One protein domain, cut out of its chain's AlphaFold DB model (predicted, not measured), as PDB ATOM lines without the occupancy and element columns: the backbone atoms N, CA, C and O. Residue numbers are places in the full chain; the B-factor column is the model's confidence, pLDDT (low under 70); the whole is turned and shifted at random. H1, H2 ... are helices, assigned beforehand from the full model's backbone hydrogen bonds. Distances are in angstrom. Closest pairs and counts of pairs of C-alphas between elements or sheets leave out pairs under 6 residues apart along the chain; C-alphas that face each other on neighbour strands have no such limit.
ATOM      1  N   PHE A  86      42.624  40.299  82.803       74.44
ATOM      2  CA  PHE A  86      43.301  41.612  82.819       74.44
ATOM      3  C   PHE A  86      44.758  41.569  83.315       74.44
ATOM      4  O   PHE A  86      45.606  42.333  82.856       74.44
ATOM      5  N   ARG A  87      45.072  40.675  84.258       82.44
ATOM      6  CA  ARG A  87      46.446  40.495  84.758       82.44
ATOM      7  C   ARG A  87      47.361  39.799  83.742       82.44
ATOM      8  O   ARG A  87      48.570  39.810  83.926       82.44
ATOM      9  N   ASP A  88      46.819  39.271  82.653       81.12
ATOM     10  CA  ASP A  88      47.554  38.544  81.616       81.12
ATOM     11  C   ASP A  88      47.830  39.396  80.362       81.12
ATOM     12  O   ASP A  88      48.376  38.889  79.388       81.12
ATOM     13  N   ILE A  89      47.520  40.702  80.386       80.62
ATOM     14  CA  ILE A  89      47.696  41.618  79.237       80.62
ATOM     15  C   ILE A  89      49.148  41.680  78.738       80.62
ATOM     16  O   ILE A  89      49.376  41.743  77.532       80.62
ATOM     17  N   LEU A  90      50.125  41.726  79.650       81.62
ATOM     18  CA  LEU A  90      51.541  41.842  79.285       81.62
ATOM     19  C   LEU A  90      52.205  40.483  79.065       81.62
ATOM     20  O   LEU A  90      52.987  40.323  78.129       81.62
ATOM     21  N   TYR A  91      51.915  39.517  79.938       86.44
ATOM     22  CA  TYR A  91      52.628  38.240  80.004       86.44
ATOM     23  C   TYR A  91      51.655  37.061  80.141       86.44
ATOM     24  O   TYR A  91      51.631  36.396  81.185       86.44
ATOM     25  N   PRO A  92      50.849  36.780  79.103       79.00
ATOM     26  CA  PRO A  92      49.871  35.703  79.152       79.00
ATOM     27  C   PRO A  92      50.568  34.349  79.313       79.00
ATOM     28  O   PRO A  92      51.541  34.051  78.620       79.00
ATOM     29  N   ASN A  93      50.066  33.516  80.231       73.81
ATOM     30  CA  ASN A  93      50.595  32.174  80.518       73.81
ATOM     31  C   ASN A  93      52.089  32.136  80.908       73.81
ATOM     32  O   ASN A  93      52.775  31.141  80.659       73.81
ATOM     33  N   SER A  94      52.610  33.202  81.527       81.44
ATOM     34  CA  SER A  94      54.003  33.236  81.979       81.44
ATOM     35  C   SER A  94      54.317  32.107  82.968       81.44
ATOM     36  O   SER A  94      53.575  31.855  83.918       81.44
ATOM     37  N   ASN A  95      55.461  31.446  82.773       82.19
ATOM     38  CA  ASN A  95      55.992  30.450  83.706       82.19
ATOM     39  C   ASN A  95      56.870  31.056  84.809       82.19
ATOM     40  O   ASN A  95      57.336  30.317  85.676       82.19
ATOM     41  N   ASP A  96      57.072  32.375  84.800       87.31
ATOM     42  CA  ASP A  96      57.846  33.075  85.820       87.31
ATOM     43  C   ASP A  96      57.143  32.971  87.196       87.31
ATOM     44  O   ASP A  96      55.967  33.338  87.330       87.31
ATOM     45  N   PRO A  97      57.835  32.459  88.233       86.44
ATOM     46  CA  PRO A  97      57.241  32.234  89.547       86.44
ATOM     47  C   PRO A  97      56.850  33.537  90.261       86.44
ATOM     48  O   PRO A  97      55.873  33.541  91.010       86.44
ATOM     49  N   ILE A  98      57.567  34.640  90.023       87.94
ATOM     50  CA  ILE A  98      57.276  35.952  90.612       87.94
ATOM     51  C   ILE A  98      56.060  36.571  89.921       87.94
ATOM     52  O   ILE A  98      55.194  37.109  90.604       87.94
ATOM     53  N   ILE A  99      55.925  36.433  88.597       88.25
ATOM     54  CA  ILE A  99      54.726  36.899  87.873       88.25
ATOM     55  C   ILE A  99      53.475  36.144  88.342       88.25
ATOM     56  O   ILE A  99      52.453  36.772  88.616       88.25
ATOM     57  N   LYS A 100      53.553  34.817  88.526       87.88
ATOM     58  CA  LYS A 100      52.443  34.034  89.107       87.88
ATOM     59  C   LYS A 100      52.097  34.496  90.523       87.88
ATOM     60  O   LYS A 100      50.920  34.609  90.859       87.88
ATOM     61  N   LEU A 101      53.112  34.800  91.335       88.94
ATOM     62  CA  LEU A 101      52.921  35.319  92.687       88.94
ATOM     63  C   LEU A 101      52.241  36.697  92.672       88.94
ATOM     64  O   LEU A 101      51.246  36.879  93.368       88.94
ATOM     65  N   LEU A 102      52.698  37.626  91.825       89.56
ATOM     66  CA  LEU A 102      52.075  38.940  91.627       89.56
ATOM     67  C   LEU A 102      50.618  38.808  91.160       89.56
ATOM     68  O   LEU A 102      49.733  39.461  91.710       89.56
ATOM     69  N   ASN A 103      50.340  37.909  90.212       88.69
ATOM     70  CA  ASN A 103      48.983  37.663  89.722       88.69
ATOM     71  C   ASN A 103      48.062  37.038  90.773       88.69
ATOM     72  O   ASN A 103      46.847  37.165  90.646       88.69
ATOM     73  N   SER A 104      48.611  36.433  91.828       87.75
ATOM     74  CA  SER A 104      47.843  35.923  92.970       87.75
ATOM     75  C   SER A 104      47.606  36.960  94.080       87.75
ATOM     76  O   SER A 104      46.832  36.704  95.002       87.75
ATOM     77  N   CYS A 105      48.227  38.146  94.011       90.19
ATOM     78  CA  CYS A 105      48.088  39.167  95.049       90.19
ATOM     79  C   CYS A 105      46.653  39.715  95.135       90.19
ATOM     80  O   CYS A 105      46.074  40.166  94.143       90.19
ATOM     81  N   SER A 106      46.093  39.730  96.347       87.88
ATOM     82  CA  SER A 106      44.754  40.254  96.652       87.88
ATOM     83  C   SER A 106      44.762  41.607  97.373       87.88
ATOM     84  O   SER A 106      43.707  42.204  97.553       87.88
ATOM     85  N   SER A 107      45.933  42.108  97.779       89.88
ATOM     86  CA  SER A 107      46.085  43.383  98.486       89.88
ATOM     87  C   SER A 107      47.283  44.175  97.956       89.88
ATOM     88  O   SER A 107      48.232  43.599  97.421       89.88
ATOM     89  N   VAL A 108      47.248  45.500  98.134       90.00
ATOM     90  CA  VAL A 108      48.362  46.401  97.784       90.00
ATOM     91  C   VAL A 108      49.632  46.031  98.555       90.00
ATOM     92  O   VAL A 108      50.710  45.987  97.969       90.00
ATOM     93  N   GLN A 109      49.501  45.695  99.844       91.00
ATOM     94  CA  GLN A 109      50.645  45.321 100.676       91.00
ATOM     95  C   GLN A 109      51.318  44.043 100.169       91.00
ATOM     96  O   GLN A 109      52.539  44.004 100.087       91.00
ATOM     97  N   ASN A 110      50.545  43.041  99.733       91.88
ATOM     98  CA  ASN A 110      51.115  41.808  99.183       91.88
ATOM     99  C   ASN A 110      51.976  42.095  97.945       91.88
ATOM    100  O   ASN A 110      53.022  41.479  97.770       91.88
ATOM    101  N   VAL A 111      51.555  43.037  97.090       91.81
ATOM    102  CA  VAL A 111      52.355  43.443  95.925       91.81
ATOM    103  C   VAL A 111      53.669  44.081  96.376       91.81
ATOM    104  O   VAL A 111      54.728  43.697  95.883       91.81
ATOM    105  N   PHE A 112      53.623  45.002  97.341       93.44
ATOM    106  CA  PHE A 112      54.828  45.637  97.874       93.44
ATOM    107  C   PHE A 112      55.772  44.646  98.561       93.44
ATOM    108  O   PHE A 112      56.976  44.700  98.319       93.44
ATOM    109  N   ASP A 113      55.251  43.692  99.331       91.44
ATOM    110  CA  ASP A 113      56.053  42.659  99.992       91.44
ATOM    111  C   ASP A 113      56.782  41.772  98.974       91.44
ATOM    112  O   ASP A 113      57.954  41.438  99.161       91.44
ATOM    113  N   VAL A 114      56.117  41.416  97.867       90.88
ATOM    114  CA  VAL A 114      56.725  40.647  96.771       90.88
ATOM    115  C   VAL A 114      57.835  41.443  96.091       90.88
ATOM    116  O   VAL A 114      58.910  40.888  95.859       90.88
ATOM    117  N   VAL A 115      57.611  42.728  95.806       90.88
ATOM    118  CA  VAL A 115      58.625  43.600  95.191       90.88
ATOM    119  C   VAL A 115      59.830  43.760  96.120       90.88
ATOM    120  O   VAL A 115      60.962  43.543  95.702       90.88
ATOM    121  N   LYS A 116      59.596  44.037  97.405       90.50
ATOM    122  CA  LYS A 116      60.642  44.257  98.411       90.50
ATOM    123  C   LYS A 116      61.467  43.007  98.697       90.50
ATOM    124  O   LYS A 116      62.686  43.073  98.810       90.50
ATOM    125  N   LYS A 117      60.821  41.838  98.774       90.25
ATOM    126  CA  LYS A 117      61.508  40.555  98.993       90.25
ATOM    127  C   LYS A 117      62.455  40.191  97.844       90.25
ATOM    128  O   LYS A 117      63.417  39.465  98.073       90.25
ATOM    129  N   ASN A 118      62.178  40.679  96.635       88.31
ATOM    130  CA  ASN A 118      62.944  40.368  95.430       88.31
ATOM    131  C   ASN A 118      63.708  41.582  94.873       88.31
ATOM    132  O   ASN A 118      64.177  41.513  93.745       88.31
ATOM    133  N   GLU A 119      63.864  42.669  95.640       84.44
ATOM    134  CA  GLU A 119      64.415  43.955  95.173       84.44
ATOM    135  C   GLU A 119      65.745  43.815  94.412       84.44
ATOM    136  O   GLU A 119      65.943  44.451  93.384       84.44
ATOM    137  N   SER A 120      66.641  42.937  94.870       79.25
ATOM    138  CA  SER A 120      67.968  42.735  94.273       79.25
ATOM    139  C   SER A 120      67.992  41.848  93.021       79.25
ATOM    140  O   SER A 120      69.040  41.726  92.390       79.25
ATOM    141  N   CYS A 121      66.891  41.173  92.685       84.69
ATOM    142  CA  CYS A 121      66.818  40.206  91.582       84.69
ATOM    143  C   CYS A 121      65.597  40.417  90.674       84.69
ATOM    144  O   CYS A 121      65.355  39.599  89.784       84.69
ATOM    145  N   ILE A 122      64.810  41.466  90.918       88.62
ATOM    146  CA  ILE A 122      63.602  41.758  90.155       88.62
ATOM    147  C   ILE A 122      63.978  42.297  88.772       88.62
ATOM    148  O   ILE A 122      64.869  43.132  88.648       88.62
ATOM    149  N   ASN A 123      63.311  41.808  87.728       90.25
ATOM    150  CA  ASN A 123      63.560  42.236  86.347       90.25
ATOM    151  C   ASN A 123      62.466  43.185  85.823       90.25
ATOM    152  O   ASN A 123      61.395  43.327  86.420       90.25
ATOM    153  N   ALA A 124      62.708  43.796  84.659       89.62
ATOM    154  CA  ALA A 124      61.783  44.736  84.019       89.62
ATOM    155  C   ALA A 124      60.362  44.164  83.792       89.62
ATOM    156  O   ALA A 124      59.359  44.870  83.960       89.62
ATOM    157  N   CYS A 125      60.247  42.870  83.469       90.62
ATOM    158  CA  CYS A 125      58.953  42.210  83.281       90.62
ATOM    159  C   CYS A 125      58.156  42.115  84.588       90.62
ATOM    160  O   CYS A 125      56.971  42.432  84.634       90.62
ATOM    161  N   GLN A 126      58.808  41.728  85.682       92.31
ATOM    162  CA  GLN A 126      58.178  41.624  86.997       92.31
ATOM    163  C   GLN A 126      57.784  43.005  87.546       92.31
ATOM    164  O   GLN A 126      56.715  43.147  88.139       92.31
ATOM    165  N   ILE A 127      58.602  44.035  87.299       92.00
ATOM    166  CA  ILE A 127      58.313  45.420  87.701       92.00
ATOM    167  C   ILE A 127      57.065  45.956  86.982       92.00
ATOM    168  O   ILE A 127      56.141  46.454  87.630       92.00
ATOM    169  N   SER A 128      57.005  45.837  85.652       92.44
ATOM    170  CA  SER A 128      55.845  46.298  84.872       92.44
ATOM    171  C   SER A 128      54.567  45.529  85.229       92.44
ATOM    172  O   SER A 128      53.490  46.125  85.331       92.44
ATOM    173  N   GLN A 129      54.689  44.233  85.536       93.19
ATOM    174  CA  GLN A 129      53.582  43.430  86.047       93.19
ATOM    175  C   GLN A 129      53.094  43.907  87.424       93.19
ATOM    176  O   GLN A 129      51.888  43.963  87.660       93.19
ATOM    177  N   ALA A 130      53.992  44.295  88.334       92.31
ATOM    178  CA  ALA A 130      53.601  44.823  89.642       92.31
ATOM    179  C   ALA A 130      52.760  46.108  89.510       92.31
ATOM    180  O   ALA A 130      51.737  46.244  90.181       92.31
ATOM    181  N   VAL A 131      53.129  47.010  88.591       92.62
ATOM    182  CA  VAL A 131      52.342  48.222  88.282       92.62
ATOM    183  C   VAL A 131      50.956  47.859  87.738       92.62
ATOM    184  O   VAL A 131      49.955  48.429  88.180       92.62
ATOM    185  N   LEU A 132      50.876  46.889  86.818       90.88
ATOM    186  CA  LEU A 132      49.609  46.398  86.263       90.88
ATOM    187  C   LEU A 132      48.686  45.828  87.355       90.88
ATOM    188  O   LEU A 132      47.491  46.129  87.381       90.88
ATOM    189  N   VAL A 133      49.234  45.029  88.278       90.62
ATOM    190  CA  VAL A 133      48.473  44.432  89.386       90.62
ATOM    191  C   VAL A 133      47.994  45.497  90.377       90.62
ATOM    192  O   VAL A 133      46.846  45.424  90.813       90.62
ATOM    193  N   LEU A 134      48.803  46.516  90.696       91.25
ATOM    194  CA  LEU A 134      48.369  47.630  91.556       91.25
ATOM    195  C   LEU A 134      47.175  48.380  90.959       91.25
ATOM    196  O   LEU A 134      46.199  48.644  91.665       91.25
ATOM    197  N   TRP A 135      47.218  48.663  89.656       88.81
ATOM    198  CA  TRP A 135      46.078  49.256  88.961       88.81
ATOM    199  C   TRP A 135      44.855  48.330  88.975       88.81
ATOM    200  O   TRP A 135      43.743  48.773  89.260       88.81
ATOM    201  N   ASN A 136      45.039  47.030  88.733       87.94
ATOM    202  CA  ASN A 136      43.942  46.067  88.794       87.94
ATOM    203  C   ASN A 136      43.281  46.026  90.184       87.94
ATOM    204  O   ASN A 136      42.056  45.994  90.266       87.94
ATOM    205  N   LEU A 137      44.066  46.079  91.264       88.00
ATOM    206  CA  LEU A 137      43.553  46.162  92.636       88.00
ATOM    207  C   LEU A 137      42.779  47.460  92.884       88.00
ATOM    208  O   LEU A 137      41.710  47.411  93.486       88.00
ATOM    209  N   GLN A 138      43.257  48.597  92.367       86.44
ATOM    210  CA  GLN A 138      42.516  49.861  92.417       86.44
ATOM    211  C   GLN A 138      41.168  49.758  91.691       86.44
ATOM    212  O   GLN A 138      40.146  50.204  92.210       86.44
ATOM    213  N   ARG A 139      41.152  49.142  90.504       82.38
ATOM    214  CA  ARG A 139      39.934  48.936  89.713       82.38
ATOM    215  C   ARG A 139      38.939  48.022  90.428       82.38
ATOM    216  O   ARG A 139      37.752  48.325  90.475       82.38
ATOM    217  N   ILE A 140      39.418  46.926  91.019       82.25
ATOM    218  CA  ILE A 140      38.591  46.028  91.839       82.25
ATOM    219  C   ILE A 140      38.033  46.785  93.048       82.25
ATOM    220  O   ILE A 140      36.834  46.711  93.293       82.25
ATOM    221  N   PHE A 141      38.866  47.553  93.757       82.81
ATOM    222  CA  PHE A 141      38.439  48.369  94.895       82.81
ATOM    223  C   PHE A 141      37.325  49.346  94.507       82.81
ATOM    224  O   PHE A 141      36.315  49.419  95.202       82.81
ATOM    225  N   TYR A 142      37.471  50.048  93.382       74.12
ATOM    226  CA  TYR A 142      36.445  50.961  92.878       74.12
ATOM    227  C   TYR A 142      35.129  50.235  92.573       74.12
ATOM    228  O   TYR A 142      34.074  50.638  93.056       74.12
ATOM    229  N   ASN A 143      35.198  49.114  91.849       70.81
ATOM    230  CA  ASN A 143      34.020  48.324  91.486       70.81
ATOM    231  C   ASN A 143      33.296  47.749  92.713       70.81
ATOM    232  O   ASN A 143      32.067  47.716  92.736       70.81
ATOM    233  N   VAL A 144      34.038  47.304  93.732       72.81
ATOM    234  CA  VAL A 144      33.468  46.819  94.999       72.81
ATOM    235  C   VAL A 144      32.870  47.974  95.801       72.81
ATOM    236  O   VAL A 144      31.740  47.857  96.258       72.81
ATOM    237  N   SER A 145      33.556  49.116  95.885       68.25
ATOM    238  CA  SER A 145      33.065  50.301  96.608       68.25
ATOM    239  C   SER A 145      31.766  50.853  96.008       68.25
ATOM    240  O   SER A 145      30.887  51.301  96.739       68.25
ATOM    241  N   ILE A 146      31.610  50.789  94.679       61.50
ATOM    242  CA  ILE A 146      30.341  51.110  94.007       61.50
ATOM    243  C   ILE A 146      29.244  50.119  94.411       61.50
ATOM    244  O   ILE A 146      28.119  50.536  94.676       61.50
ATOM    245  N   ARG A 147      29.548  48.817  94.471       56.53
ATOM    246  CA  ARG A 147      28.571  47.783  94.856       56.53
ATOM    247  C   ARG A 147      28.132  47.921  96.316       56.53
ATOM    248  O   ARG A 147      26.936  47.912  96.573       56.53
ATOM    249  N   GLU A 148      29.062  48.132  97.245       53.97
ATOM    250  CA  GLU A 148      28.768  48.263  98.682       53.97
ATOM    251  C   GLU A 148      27.976  49.540  99.014       53.97
ATOM    252  O   GLU A 148      27.060  49.500  99.837       53.97
ATOM    253  N   ASN A 149      28.249  50.662  98.331       48.00
ATOM    254  CA  ASN A 149      27.439  51.880  98.466       48.00
ATOM    255  C   ASN A 149      26.002  51.700  97.947       48.00
ATOM    256  O   ASN A 149      25.088  52.358  98.443       48.00
ATOM    257  N   ASN A 150      25.785  50.802  96.982       43.72
ATOM    258  CA  ASN A 150      24.459  50.508  96.438       43.72
ATOM    259  C   ASN A 150      23.643  49.538  97.321       43.72
ATOM    260  O   ASN A 150      22.418  49.533  97.227       43.72
ATOM    261  N   GLU A 151      24.291  48.758  98.198       41.16
ATOM    262  CA  GLU A 151      23.650  47.744  99.059       41.16
ATOM    263  C   GLU A 151      23.205  48.264 100.443       41.16
ATOM    264  O   GLU A 151      22.634  47.517 101.239       41.16
ATOM    265  N   GLY A 152      23.414  49.546 100.764       42.28
ATOM    266  CA  GLY A 152      22.853  50.164 101.974       42.28
ATOM    267  C   GLY A 152      23.345  49.568 103.304       42.28
ATOM    268  O   GLY A 152      22.700  49.750 104.339       42.28
ATOM    269  N   THR A 153      24.482  48.866 103.324       36.03
ATOM    270  CA  THR A 153      25.065  48.385 104.582       36.03
ATOM    271  C   THR A 153      25.640  49.561 105.372       36.03
ATOM    272  O   THR A 153      26.539  50.264 104.919       36.03
ATOM    273  N   ALA A 154      25.099  49.771 106.572       35.12
ATOM    274  CA  ALA A 154      25.211  50.960 107.418       35.12
ATOM    275  C   ALA A 154      26.610  51.305 107.993       35.12
ATOM    276  O   ALA A 154      26.681  51.887 109.074       35.12
ATOM    277  N   PHE A 155      27.722  50.960 107.333       36.69
ATOM    278  CA  PHE A 155      29.060  51.077 107.933       36.69
ATOM    279  C   PHE A 155      30.083  51.984 107.239       36.69
ATOM    280  O   PHE A 155      31.164  52.165 107.797       36.69
ATOM    281  N   VAL A 156      29.761  52.652 106.124       36.44
ATOM    282  CA  VAL A 156      30.621  53.732 105.603       36.44
ATOM    283  C   VAL A 156      29.791  54.977 105.302       36.44
ATOM    284  O   VAL A 156      28.915  55.007 104.447       36.44
ATOM    285  N   SER A 157      30.063  56.017 106.079       37.34
ATOM    286  CA  SER A 157      29.495  57.361 106.012       37.34
ATOM    287  C   SER A 157      29.555  57.979 104.611       37.34
ATOM    288  O   SER A 157      30.659  58.152 104.101       37.34
ATOM    289  N   SER A 158      28.401  58.373 104.055       41.97
ATOM    290  CA  SER A 158      28.123  59.610 103.280       41.97
ATOM    291  C   SER A 158      29.163  60.140 102.269       41.97
ATOM    292  O   SER A 158      29.166  61.336 101.984       41.97
ATOM    293  N   SER A 159      30.073  59.315 101.759       47.00
ATOM    294  CA  SER A 159      31.214  59.759 100.950       47.00
ATOM    295  C   SER A 159      31.046  59.265  99.519       47.00
ATOM    296  O   SER A 159      30.866  58.068  99.300       47.00
ATOM    297  N   ASP A 160      31.118  60.183  98.553       57.16
ATOM    298  CA  ASP A 160      31.093  59.880  97.118       57.16
ATOM    299  C   ASP A 160      32.151  58.795  96.788       57.16
ATOM    300  O   ASP A 160      33.301  58.918  97.230       57.16
ATOM    301  N   PRO A 161      31.815  57.718  96.042       58.09
ATOM    302  CA  PRO A 161      32.782  56.710  95.595       58.09
ATOM    303  C   PRO A 161      34.018  57.298  94.895       58.09
ATOM    304  O   PRO A 161      35.101  56.718  94.993       58.09
ATOM    305  N   ASN A 162      33.915  58.474  94.267       63.78
ATOM    306  CA  ASN A 162      35.088  59.174  93.734       63.78
ATOM    307  C   ASN A 162      36.023  59.678  94.842       63.78
ATOM    308  O   ASN A 162      37.237  59.538  94.728       63.78
ATOM    309  N   THR A 163      35.484  60.185  95.952       68.81
ATOM    310  CA  THR A 163      36.273  60.583  97.127       68.81
ATOM    311  C   THR A 163      36.930  59.373  97.795       68.81
ATOM    312  O   THR A 163      38.072  59.451  98.252       68.81
ATOM    313  N   LEU A 164      36.249  58.221  97.831       73.44
ATOM    314  CA  LEU A 164      36.840  56.962  98.304       73.44
ATOM    315  C   LEU A 164      38.001  56.512  97.408       73.44
ATOM    316  O   LEU A 164      39.052  56.120  97.922       73.44
ATOM    317  N   LEU A 165      37.845  56.621  96.087       77.25
ATOM    318  CA  LEU A 165      38.906  56.330  95.129       77.25
ATOM    319  C   LEU A 165      40.089  57.294  95.272       77.25
ATOM    320  O   LEU A 165      41.232  56.849  95.314       77.25
ATOM    321  N   GLU A 166      39.843  58.597  95.399       78.00
ATOM    322  CA  GLU A 166      40.892  59.595  95.637       78.00
ATOM    323  C   GLU A 166      41.664  59.308  96.928       78.00
ATOM    324  O   GLU A 166      42.895  59.358  96.945       78.00
ATOM    325  N   ASN A 167      40.961  58.926  97.997       81.12
ATOM    326  CA  ASN A 167      41.580  58.516  99.254       81.12
ATOM    327  C   ASN A 167      42.418  57.241  99.103       81.12
ATOM    328  O   ASN A 167      43.506  57.157  99.675       81.12
ATOM    329  N   TYR A 168      41.936  56.255  98.339       84.94
ATOM    330  CA  TYR A 168      42.700  55.050  98.017       84.94
ATOM    331  C   TYR A 168      43.983  55.408  97.264       84.94
ATOM    332  O   TYR A 168      45.071  55.031  97.698       84.94
ATOM    333  N   ILE A 169      43.867  56.192  96.188       83.19
ATOM    334  CA  ILE A 169      45.004  56.639  95.379       83.19
ATOM    335  C   ILE A 169      46.018  57.352  96.274       83.19
ATOM    336  O   ILE A 169      47.187  56.980  96.281       83.19
ATOM    337  N   CYS A 170      45.565  58.300  97.097       83.81
ATOM    338  CA  CYS A 170      46.415  59.060  98.010       83.81
ATOM    339  C   CYS A 170      47.177  58.154  98.994       83.81
ATOM    340  O   CYS A 170      48.366  58.365  99.240       83.81
ATOM    341  N   LYS A 171      46.530  57.110  99.531       85.06
ATOM    342  CA  LYS A 171      47.184  56.131 100.416       85.06
ATOM    343  C   LYS A 171      48.250  55.313  99.692       85.06
ATOM    344  O   LYS A 171      49.322  55.112 100.254       85.06
ATOM    345  N   VAL A 172      47.973  54.862  98.467       85.44
ATOM    346  CA  VAL A 172      48.935  54.089  97.666       85.44
ATOM    347  C   VAL A 172      50.122  54.961  97.261       85.44
ATOM    348  O   VAL A 172      51.265  54.569  97.478       85.44
ATOM    349  N   THR A 173      49.878  56.164  96.739       83.94
ATOM    350  CA  THR A 173      50.943  57.043  96.234       83.94
ATOM    351  C   THR A 173      51.842  57.604  97.334       83.94
ATOM    352  O   THR A 173      52.997  57.911  97.061       83.94
ATOM    353  N   ASN A 174      51.335  57.741  98.564       85.25
ATOM    354  CA  ASN A 174      52.122  58.198  99.716       85.25
ATOM    355  C   ASN A 174      52.839  57.052 100.456       85.25
ATOM    356  O   ASN A 174      53.529  57.301 101.445       85.25
ATOM    357  N   HIS A 175      52.668  55.802 100.018       87.88
ATOM    358  CA  HIS A 175      53.315  54.651 100.636       87.88
ATOM    359  C   HIS A 175      54.814  54.611 100.300       87.88
ATOM    360  O   HIS A 175      55.201  54.786  99.145       87.88
ATOM    361  N   SER A 176      55.677  54.319 101.278       86.00
ATOM    362  CA  SER A 176      57.136  54.302 101.064       86.00
ATOM    363  C   SER A 176      57.574  53.266 100.026       86.00
ATOM    364  O   SER A 176      58.446  53.539  99.208       86.00
ATOM    365  N   ASP A 177      56.935  52.094 100.025       89.88
ATOM    366  CA  ASP A 177      57.262  51.024  99.074       89.88
ATOM    367  C   ASP A 177      56.757  51.336  97.644       89.88
ATOM    368  O   ASP A 177      57.226  50.735  96.679       89.88
ATOM    369  N   PHE A 178      55.859  52.317  97.472       91.75
ATOM    370  CA  PHE A 178      55.473  52.798  96.142       91.75
ATOM    371  C   PHE A 178      56.585  53.644  95.505       91.75
ATOM    372  O   PHE A 178      56.866  53.489  94.320       91.75
ATOM    373  N   GLU A 179      57.276  54.485  96.282       89.06
ATOM    374  CA  GLU A 179      58.457  55.216  95.790       89.06
ATOM    375  C   GLU A 179      59.610  54.261  95.439       89.06
ATOM    376  O   GLU A 179      60.304  54.489  94.449       89.06
ATOM    377  N   LEU A 180      59.774  53.155  96.181       90.75
ATOM    378  CA  LEU A 180      60.713  52.089  95.808       90.75
ATOM    379  C   LEU A 180      60.365  51.503  94.433       90.75
ATOM    380  O   LEU A 180      61.237  51.394  93.573       90.75
ATOM    381  N   LEU A 181      59.089  51.172  94.198       92.38
ATOM    382  CA  LEU A 181      58.634  50.666  92.902       92.38
ATOM    383  C   LEU A 181      58.903  51.672  91.772       92.38
ATOM    384  O   LEU A 181      59.387  51.279  90.715       92.38
ATOM    385  N   LEU A 182      58.640  52.965  91.994       92.12
ATOM    386  CA  LEU A 182      58.949  54.019  91.022       92.12
ATOM    387  C   LEU A 182      60.452  54.079  90.699       92.12
ATOM    388  O   LEU A 182      60.814  54.210  89.531       92.12
ATOM    389  N   HIS A 183      61.319  53.936  91.703       91.50
ATOM    390  CA  HIS A 183      62.766  53.902  91.494       91.50
ATOM    391  C   HIS A 183      63.212  52.672  90.691       91.50
ATOM    392  O   HIS A 183      64.018  52.799  89.771       91.50
ATOM    393  N   LEU A 184      62.654  51.493  90.986       91.38
ATOM    394  CA  LEU A 184      62.938  50.262  90.242       91.38
ATOM    395  C   LEU A 184      62.492  50.360  88.778       91.38
ATOM    396  O   LEU A 184      63.234  49.927  87.894       91.38
ATOM    397  N   VAL A 185      61.325  50.969  88.518       93.06
ATOM    398  CA  VAL A 185      60.869  51.288  87.153       93.06
ATOM    399  C   VAL A 185      61.904  52.156  86.450       93.06
ATOM    400  O   VAL A 185      62.280  51.830  85.333       93.06
ATOM    401  N   GLU A 186      62.380  53.224  87.099       91.50
ATOM    402  CA  GLU A 186      63.354  54.163  86.527       91.50
ATOM    403  C   GLU A 186      64.706  53.513  86.205       91.50
ATOM    404  O   GLU A 186      65.306  53.837  85.184       91.50
ATOM    405  N   GLN A 187      65.164  52.571  87.036       91.25
ATOM    406  CA  GLN A 187      66.414  51.838  86.815       91.25
ATOM    407  C   GLN A 187      66.354  50.879  85.618       91.25
ATOM    408  O   GLN A 187      67.359  50.709  84.935       91.25
ATOM    409  N   HIS A 188      65.194  50.268  85.358       91.31
ATOM    410  CA  HIS A 188      65.033  49.225  84.336       91.31
ATOM    411  C   HIS A 188      64.289  49.711  83.079       91.31
ATOM    412  O   HIS A 188      63.796  48.889  82.307       91.31
ATOM    413  N   ILE A 189      64.187  51.030  82.848       91.38
ATOM    414  CA  ILE A 189      63.446  51.593  81.699       91.38
ATOM    415  C   ILE A 189      63.948  51.033  80.367       91.38
ATOM    416  O   ILE A 189      63.133  50.652  79.530       91.38
ATOM    417  N   ASP A 190      65.267  50.965  80.180       88.56
ATOM    418  CA  ASP A 190      65.878  50.556  78.909       88.56
ATOM    419  C   ASP A 190      65.693  49.057  78.599       88.56
ATOM    420  O   ASP A 190      65.878  48.630  77.460       88.56
ATOM    421  N   GLU A 191      65.308  48.256  79.598       90.50
ATOM    422  CA  GLU A 191      65.035  46.820  79.461       90.50
ATOM    423  C   GLU A 191      63.552  46.515  79.187       90.50
ATOM    424  O   GLU A 191      63.198  45.377  78.861       90.50
ATOM    425  N   LEU A 192      62.663  47.506  79.319       90.00
ATOM    426  CA  LEU A 192      61.233  47.320  79.081       90.00
ATOM    427  C   LEU A 192      60.948  47.142  77.585       90.00
ATOM    428  O   LEU A 192      61.354  47.942  76.743       90.00
ATOM    429  N   SER A 193      60.150  46.126  77.251       91.38
ATOM    430  CA  SER A 193      59.571  46.015  75.910       91.38
ATOM    431  C   SER A 193      58.632  47.192  75.623       91.38
ATOM    432  O   SER A 193      58.099  47.812  76.542       91.38
ATOM    433  N   ILE A 194      58.364  47.484  74.346       91.31
ATOM    434  CA  ILE A 194      57.488  48.602  73.942       91.31
ATOM    435  C   ILE A 194      56.092  48.490  74.586       91.31
ATOM    436  O   ILE A 194      55.543  49.480  75.083       91.31
ATOM    437  N   ASP A 195      55.526  47.280  74.629       89.50
ATOM    438  CA  ASP A 195      54.249  47.022  75.297       89.50
ATOM    439  C   ASP A 195      54.339  47.253  76.811       89.50
ATOM    440  O   ASP A 195      53.495  47.956  77.363       89.50
ATOM    441  N   ALA A 196      55.378  46.740  77.481       90.75
ATOM    442  CA  ALA A 196      55.568  46.923  78.922       90.75
ATOM    443  C   ALA A 196      55.804  48.395  79.294       90.75
ATOM    444  O   ALA A 196      55.251  48.884  80.280       90.75
ATOM    445  N   LEU A 197      56.562  49.124  78.475       93.56
ATOM    446  CA  LEU A 197      56.871  50.541  78.637       93.56
ATOM    447  C   LEU A 197      55.605  51.406  78.558       93.56
ATOM    448  O   LEU A 197      55.306  52.172  79.477       93.56
ATOM    449  N   THR A 198      54.827  51.257  77.482       92.19
ATOM    450  CA  THR A 198      53.592  52.035  77.266       92.19
ATOM    451  C   THR A 198      52.490  51.665  78.259       92.19
ATOM    452  O   THR A 198      51.759  52.541  78.722       92.19
ATOM    453  N   CYS A 199      52.405  50.392  78.645       90.94
ATOM    454  CA  CYS A 199      51.518  49.889  79.689       90.94
ATOM    455  C   CYS A 199      51.860  50.474  81.068       90.94
ATOM    456  O   CYS A 199      50.985  51.006  81.753       90.94
ATOM    457  N   THR A 200      53.140  50.444  81.452       93.31
ATOM    458  CA  THR A 200      53.623  51.022  82.716       93.31
ATOM    459  C   THR A 200      53.337  52.519  82.768       93.31
ATOM    460  O   THR A 200      52.781  53.008  83.750       93.31
ATOM    461  N   LEU A 201      53.633  53.245  81.681       92.19
ATOM    462  CA  LEU A 201      53.318  54.667  81.571       92.19
ATOM    463  C   LEU A 201      51.816  54.923  81.757       92.19
ATOM    464  O   LEU A 201      51.448  55.761  82.578       92.19
ATOM    465  N   LEU A 202      50.951  54.199  81.038       88.88
ATOM    466  CA  LEU A 202      49.498  54.360  81.121       88.88
ATOM    467  C   LEU A 202      48.976  54.161  82.546       88.88
ATOM    468  O   LEU A 202      48.221  55.001  83.036       88.88
ATOM    469  N   TYR A 203      49.376  53.084  83.222       88.94
ATOM    470  CA  TYR A 203      48.822  52.749  84.533       88.94
ATOM    471  C   TYR A 203      49.390  53.596  85.670       88.94
ATOM    472  O   TYR A 203      48.625  53.995  86.546       88.94
ATOM    473  N   LEU A 204      50.667  53.995  85.627       90.56
ATOM    474  CA  LEU A 204      51.185  55.007  86.560       90.56
ATOM    475  C   LEU A 204      50.435  56.334  86.406       90.56
ATOM    476  O   LEU A 204      50.049  56.973  87.384       90.56
ATOM    477  N   ARG A 205      50.178  56.729  85.159       87.50
ATOM    478  CA  ARG A 205      49.402  57.923  84.839       87.50
ATOM    479  C   ARG A 205      47.948  57.797  85.332       87.50
ATOM    480  O   ARG A 205      47.454  58.730  85.956       87.50
ATOM    481  N   LYS A 206      47.282  56.644  85.154       82.12
ATOM    482  CA  LYS A 206      45.928  56.367  85.696       82.12
ATOM    483  C   LYS A 206      45.873  56.338  87.234       82.12
ATOM    484  O   LYS A 206      44.862  56.730  87.807       82.12
ATOM    485  N   MET A 207      46.956  55.958  87.910       85.62
ATOM    486  CA  MET A 207      47.101  56.074  89.372       85.62
ATOM    487  C   MET A 207      47.436  57.510  89.835       85.62
ATOM    488  O   MET A 207      47.899  57.709  90.955       85.62
ATOM    489  N   ASN A 208      47.224  58.525  88.986       82.12
ATOM    490  CA  ASN A 208      47.482  59.945  89.253       82.12
ATOM    491  C   ASN A 208      48.936  60.288  89.639       82.12
ATOM    492  O   ASN A 208      49.189  61.302  90.297       82.12
ATOM    493  N   VAL A 209      49.923  59.510  89.178       84.81
ATOM    494  CA  VAL A 209      51.336  59.880  89.350       84.81
ATOM    495  C   VAL A 209      51.631  61.163  88.563       84.81
ATOM    496  O   VAL A 209      51.415  61.252  87.350       84.81
ATOM    497  N   SER A 210      52.125  62.186  89.268       81.19
ATOM    498  CA  SER A 210      52.368  63.522  88.712       81.19
ATOM    499  C   SER A 210      53.353  63.508  87.537       81.19
ATOM    500  O   SER A 210      54.406  62.881  87.608       81.19
ATOM    501  N   MET A 211      53.065  64.306  86.501       77.38
ATOM    502  CA  MET A 211      53.963  64.540  85.354       77.38
ATOM    503  C   MET A 211      55.336  65.101  85.750       77.38
ATOM    504  O   MET A 211      56.270  65.049  84.958       77.38
ATOM    505  N   ASN A 212      55.462  65.673  86.951       79.88
ATOM    506  CA  ASN A 212      56.713  66.264  87.425       79.88
ATOM    507  C   ASN A 212      57.705  65.223  87.972       79.88
ATOM    508  O   ASN A 212      58.840  65.583  88.278       79.88
ATOM    509  N   LYS A 213      57.287  63.962  88.148       85.81
ATOM    510  CA  LYS A 213      58.171  62.877  88.589       85.81
ATOM    511  C   LYS A 213      59.110  62.476  87.444       85.81
ATOM    512  O   LYS A 213      58.663  62.328  86.306       85.81
ATOM    513  N   SER A 214      60.390  62.269  87.757       88.94
ATOM    514  CA  SER A 214      61.425  61.894  86.779       88.94
ATOM    515  C   SER A 214      61.067  60.615  86.024       88.94
ATOM    516  O   SER A 214      61.161  60.592  84.803       88.94
ATOM    517  N   VAL A 215      60.518  59.617  86.724       91.50
ATOM    518  CA  VAL A 215      60.084  58.335  86.148       91.50
ATOM    519  C   VAL A 215      59.129  58.516  84.964       91.50
ATOM    520  O   VAL A 215      59.341  57.927  83.911       91.50
ATOM    521  N   ILE A 216      58.106  59.370  85.091       90.25
ATOM    522  CA  ILE A 216      57.135  59.617  84.008       90.25
ATOM    523  C   ILE A 216      57.808  60.303  82.816       90.25
ATOM    524  O   ILE A 216      57.565  59.923  81.672       90.25
ATOM    525  N   LEU A 217      58.665  61.294  83.076       89.19
ATOM    526  CA  LEU A 217      59.391  62.007  82.024       89.19
ATOM    527  C   LEU A 217      60.354  61.077  81.276       89.19
ATOM    528  O   LEU A 217      60.386  61.122  80.050       89.19
ATOM    529  N   ASN A 218      61.066  60.205  81.990       90.62
ATOM    530  CA  ASN A 218      62.008  59.249  81.408       90.62
ATOM    531  C   ASN A 218      61.287  58.161  80.601       90.62
ATOM    532  O   ASN A 218      61.691  57.871  79.477       90.62
ATOM    533  N   LEU A 219      60.169  57.619  81.109       92.62
ATOM    534  CA  LEU A 219      59.324  56.676  80.362       92.62
ATOM    535  C   LEU A 219      58.815  57.299  79.054       92.62
ATOM    536  O   LEU A 219      58.822  56.658  78.001       92.62
ATOM    537  N   MET A 220      58.384  58.562  79.107       90.44
ATOM    538  CA  MET A 220      57.921  59.289  77.926       90.44
ATOM    539  C   MET A 220      59.047  59.592  76.938       90.44
ATOM    540  O   MET A 220      58.831  59.459  75.735       90.44
ATOM    541  N   ASP A 221      60.227  59.993  77.414       89.56
ATOM    542  CA  ASP A 221      61.374  60.272  76.548       89.56
ATOM    543  C   ASP A 221      61.847  58.997  75.837       89.56
ATOM    544  O   ASP A 221      62.039  59.008  74.621       89.56
ATOM    545  N   HIS A 222      61.888  57.865  76.547       91.25
ATOM    546  CA  HIS A 222      62.210  56.569  75.953       91.25
ATOM    547  C   HIS A 222      61.166  56.146  74.899       91.25
ATOM    548  O   HIS A 222      61.531  55.762  73.787       91.25
ATOM    549  N   CYS A 223      59.861  56.320  75.166       92.12
ATOM    550  CA  CYS A 223      58.817  56.104  74.151       92.12
ATOM    551  C   CYS A 223      59.033  56.983  72.906       92.12
ATOM    552  O   CYS A 223      58.892  56.518  71.776       92.12
ATOM    553  N   LEU A 224      59.385  58.259  73.098       90.19
ATOM    554  CA  LEU A 224      59.625  59.204  72.006       90.19
ATOM    555  C   LEU A 224      60.880  58.866  71.193       90.19
ATOM    556  O   LEU A 224      60.880  59.079  69.979       90.19
ATOM    557  N   LEU A 225      61.934  58.359  71.832       90.00
ATOM    558  CA  LEU A 225      63.134  57.868  71.153       90.00
ATOM    559  C   LEU A 225      62.796  56.690  70.234       90.00
ATOM    560  O   LEU A 225      63.188  56.701  69.066       90.00
ATOM    561  N   LEU A 226      62.005  55.732  70.726       90.00
ATOM    562  CA  LEU A 226      61.562  54.578  69.943       90.00
ATOM    563  C   LEU A 226      60.626  54.980  68.796       90.00
ATOM    564  O   LEU A 226      60.831  54.534  67.674       90.00
ATOM    565  N   LEU A 227      59.670  55.889  69.028       88.69
ATOM    566  CA  LEU A 227      58.774  56.406  67.979       88.69
ATOM    567  C   LEU A 227      59.520  57.144  66.858       88.69
ATOM    568  O   LEU A 227      59.094  57.124  65.706       88.69
ATOM    569  N   LYS A 228      60.629  57.822  67.177       85.38
ATOM    570  CA  LYS A 228      61.464  58.508  66.177       85.38
ATOM    571  C   LYS A 228      62.348  57.541  65.393       85.38
ATOM    572  O   LYS A 228      62.799  57.889  64.298       85.38
ATOM    573  N   ASN A 229      62.621  56.360  65.941       85.25
ATOM    574  CA  ASN A 229      63.486  55.383  65.313       85.25
ATOM    575  C   ASN A 229      62.712  54.516  64.312       85.25
ATOM    576  O   ASN A 229      62.056  53.548  64.677       85.25
ATOM    577  N   LYS A 230      62.856  54.823  63.019       75.25
ATOM    578  CA  LYS A 230      62.170  54.101  61.936       75.25
ATOM    579  C   LYS A 230      62.545  52.620  61.805       75.25
ATOM    580  O   LYS A 230      61.859  51.905  61.088       75.25
ATOM    581  N   SER A 231      63.637  52.159  62.422       76.19
ATOM    582  CA  SER A 231      64.003  50.737  62.377       76.19
ATOM    583  C   SER A 231      63.240  49.879  63.388       76.19
ATOM    584  O   SER A 231      63.315  48.655  63.314       76.19
ATOM    585  N   VAL A 232      62.523  50.498  64.328       82.00
ATOM    586  CA  VAL A 232      61.783  49.807  65.383       82.00
ATOM    587  C   VAL A 232      60.298  49.826  65.042       82.00
ATOM    588  O   VAL A 232      59.686  50.886  64.949       82.00
ATOM    589  N   HIS A 233      59.704  48.644  64.879       85.00
ATOM    590  CA  HIS A 233      58.259  48.520  64.713       85.00
ATOM    591  C   HIS A 233      57.557  48.857  66.033       85.00
ATOM    592  O   HIS A 233      57.794  48.196  67.045       85.00
TER     593      HIS A 233
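AT A GLANCE: This is residues 86 to 233 of the 934 residues of the protein "Hypothetical protein" of Timema bartmani (UniProt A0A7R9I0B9). One long helix, H3, runs through the domain, and five of the six shorter helices pack on it: H1 and H2 on one side of its first half, H5 and H6 on the other, and H4 folded back along its second half. H7 lies beyond H5 and H6 and packs on both, while residues 150 to 155, of which 150 belongs to H3 and the rest to the link from H3 to H4, stick out at the far end. The printed part has 148 residues with seven named helices, H1 to H7 in chain order, and no named strand; the class is all helix. It is compact, with a radius of gyration of the C-alphas of 16.6 A, yet elongated in outline, spanning 58 by 33 by 28 A.

IN THESE COORDINATES: H3, residues 124 to 150, is 39.8 A from first to last C-alpha, from (61.783, 44.736, 84.019) to (24.459, 50.508, 96.438). Before it come H1, residues 97 to 103, and H2, residues 108 to 117. After it come H4, residues 161 to 173 and 18.2 A long, H5, residues 176 to 187 and 17.2 A, H6, residues 194 to 206 and 18.2 A, and H7, residues 214 to 228 and 20.9 A. H7 ends with C-alpha 228 at (61.464, 58.508, 66.177).

HOW THE PARTS SIT: H3 is the hub, touching five helices. With residues 138 to 149 alone it touches H4, a hairpin at a shallow tilt of 28 degrees; the closest C-alphas, of Ile 146 and Pro 161, are 6.3 A apart. With residues 125 to 135 alone it touches H6, C-alphas 128 and 200 being closest at 5.6 A, at a tilt of 37 degrees, only just steep. It touches H5 at a steep tilt of 40 degrees, closest at C-alphas 127 and 185, 6.4 A. H2 and H3 form a hairpin, closest at C-alphas 108 and 134, 6.3 A, and H1 touches H3 at C-alphas 99 and 126, 5.9 A. H7 touches H6, closest at C-alphas 201 and 219, 6.4 A, and H5, closest at C-alphas 186 and 215, 5.3 A; H3 and H7 are apart. H3, H5, H6 and H7 are an up and down bundle, each running against the one before it. In H1 to H7 every O i to N i+4 pair is within hydrogen-bond range.

THE WHOLE: The two C-alphas farthest apart, of Ala 154 and Ser 231, are 59.4 A apart. The printed part has no cut, and no link between helices is long. Mean pLDDT of the printed part is 82.3; residues 145 to 163 are under 70.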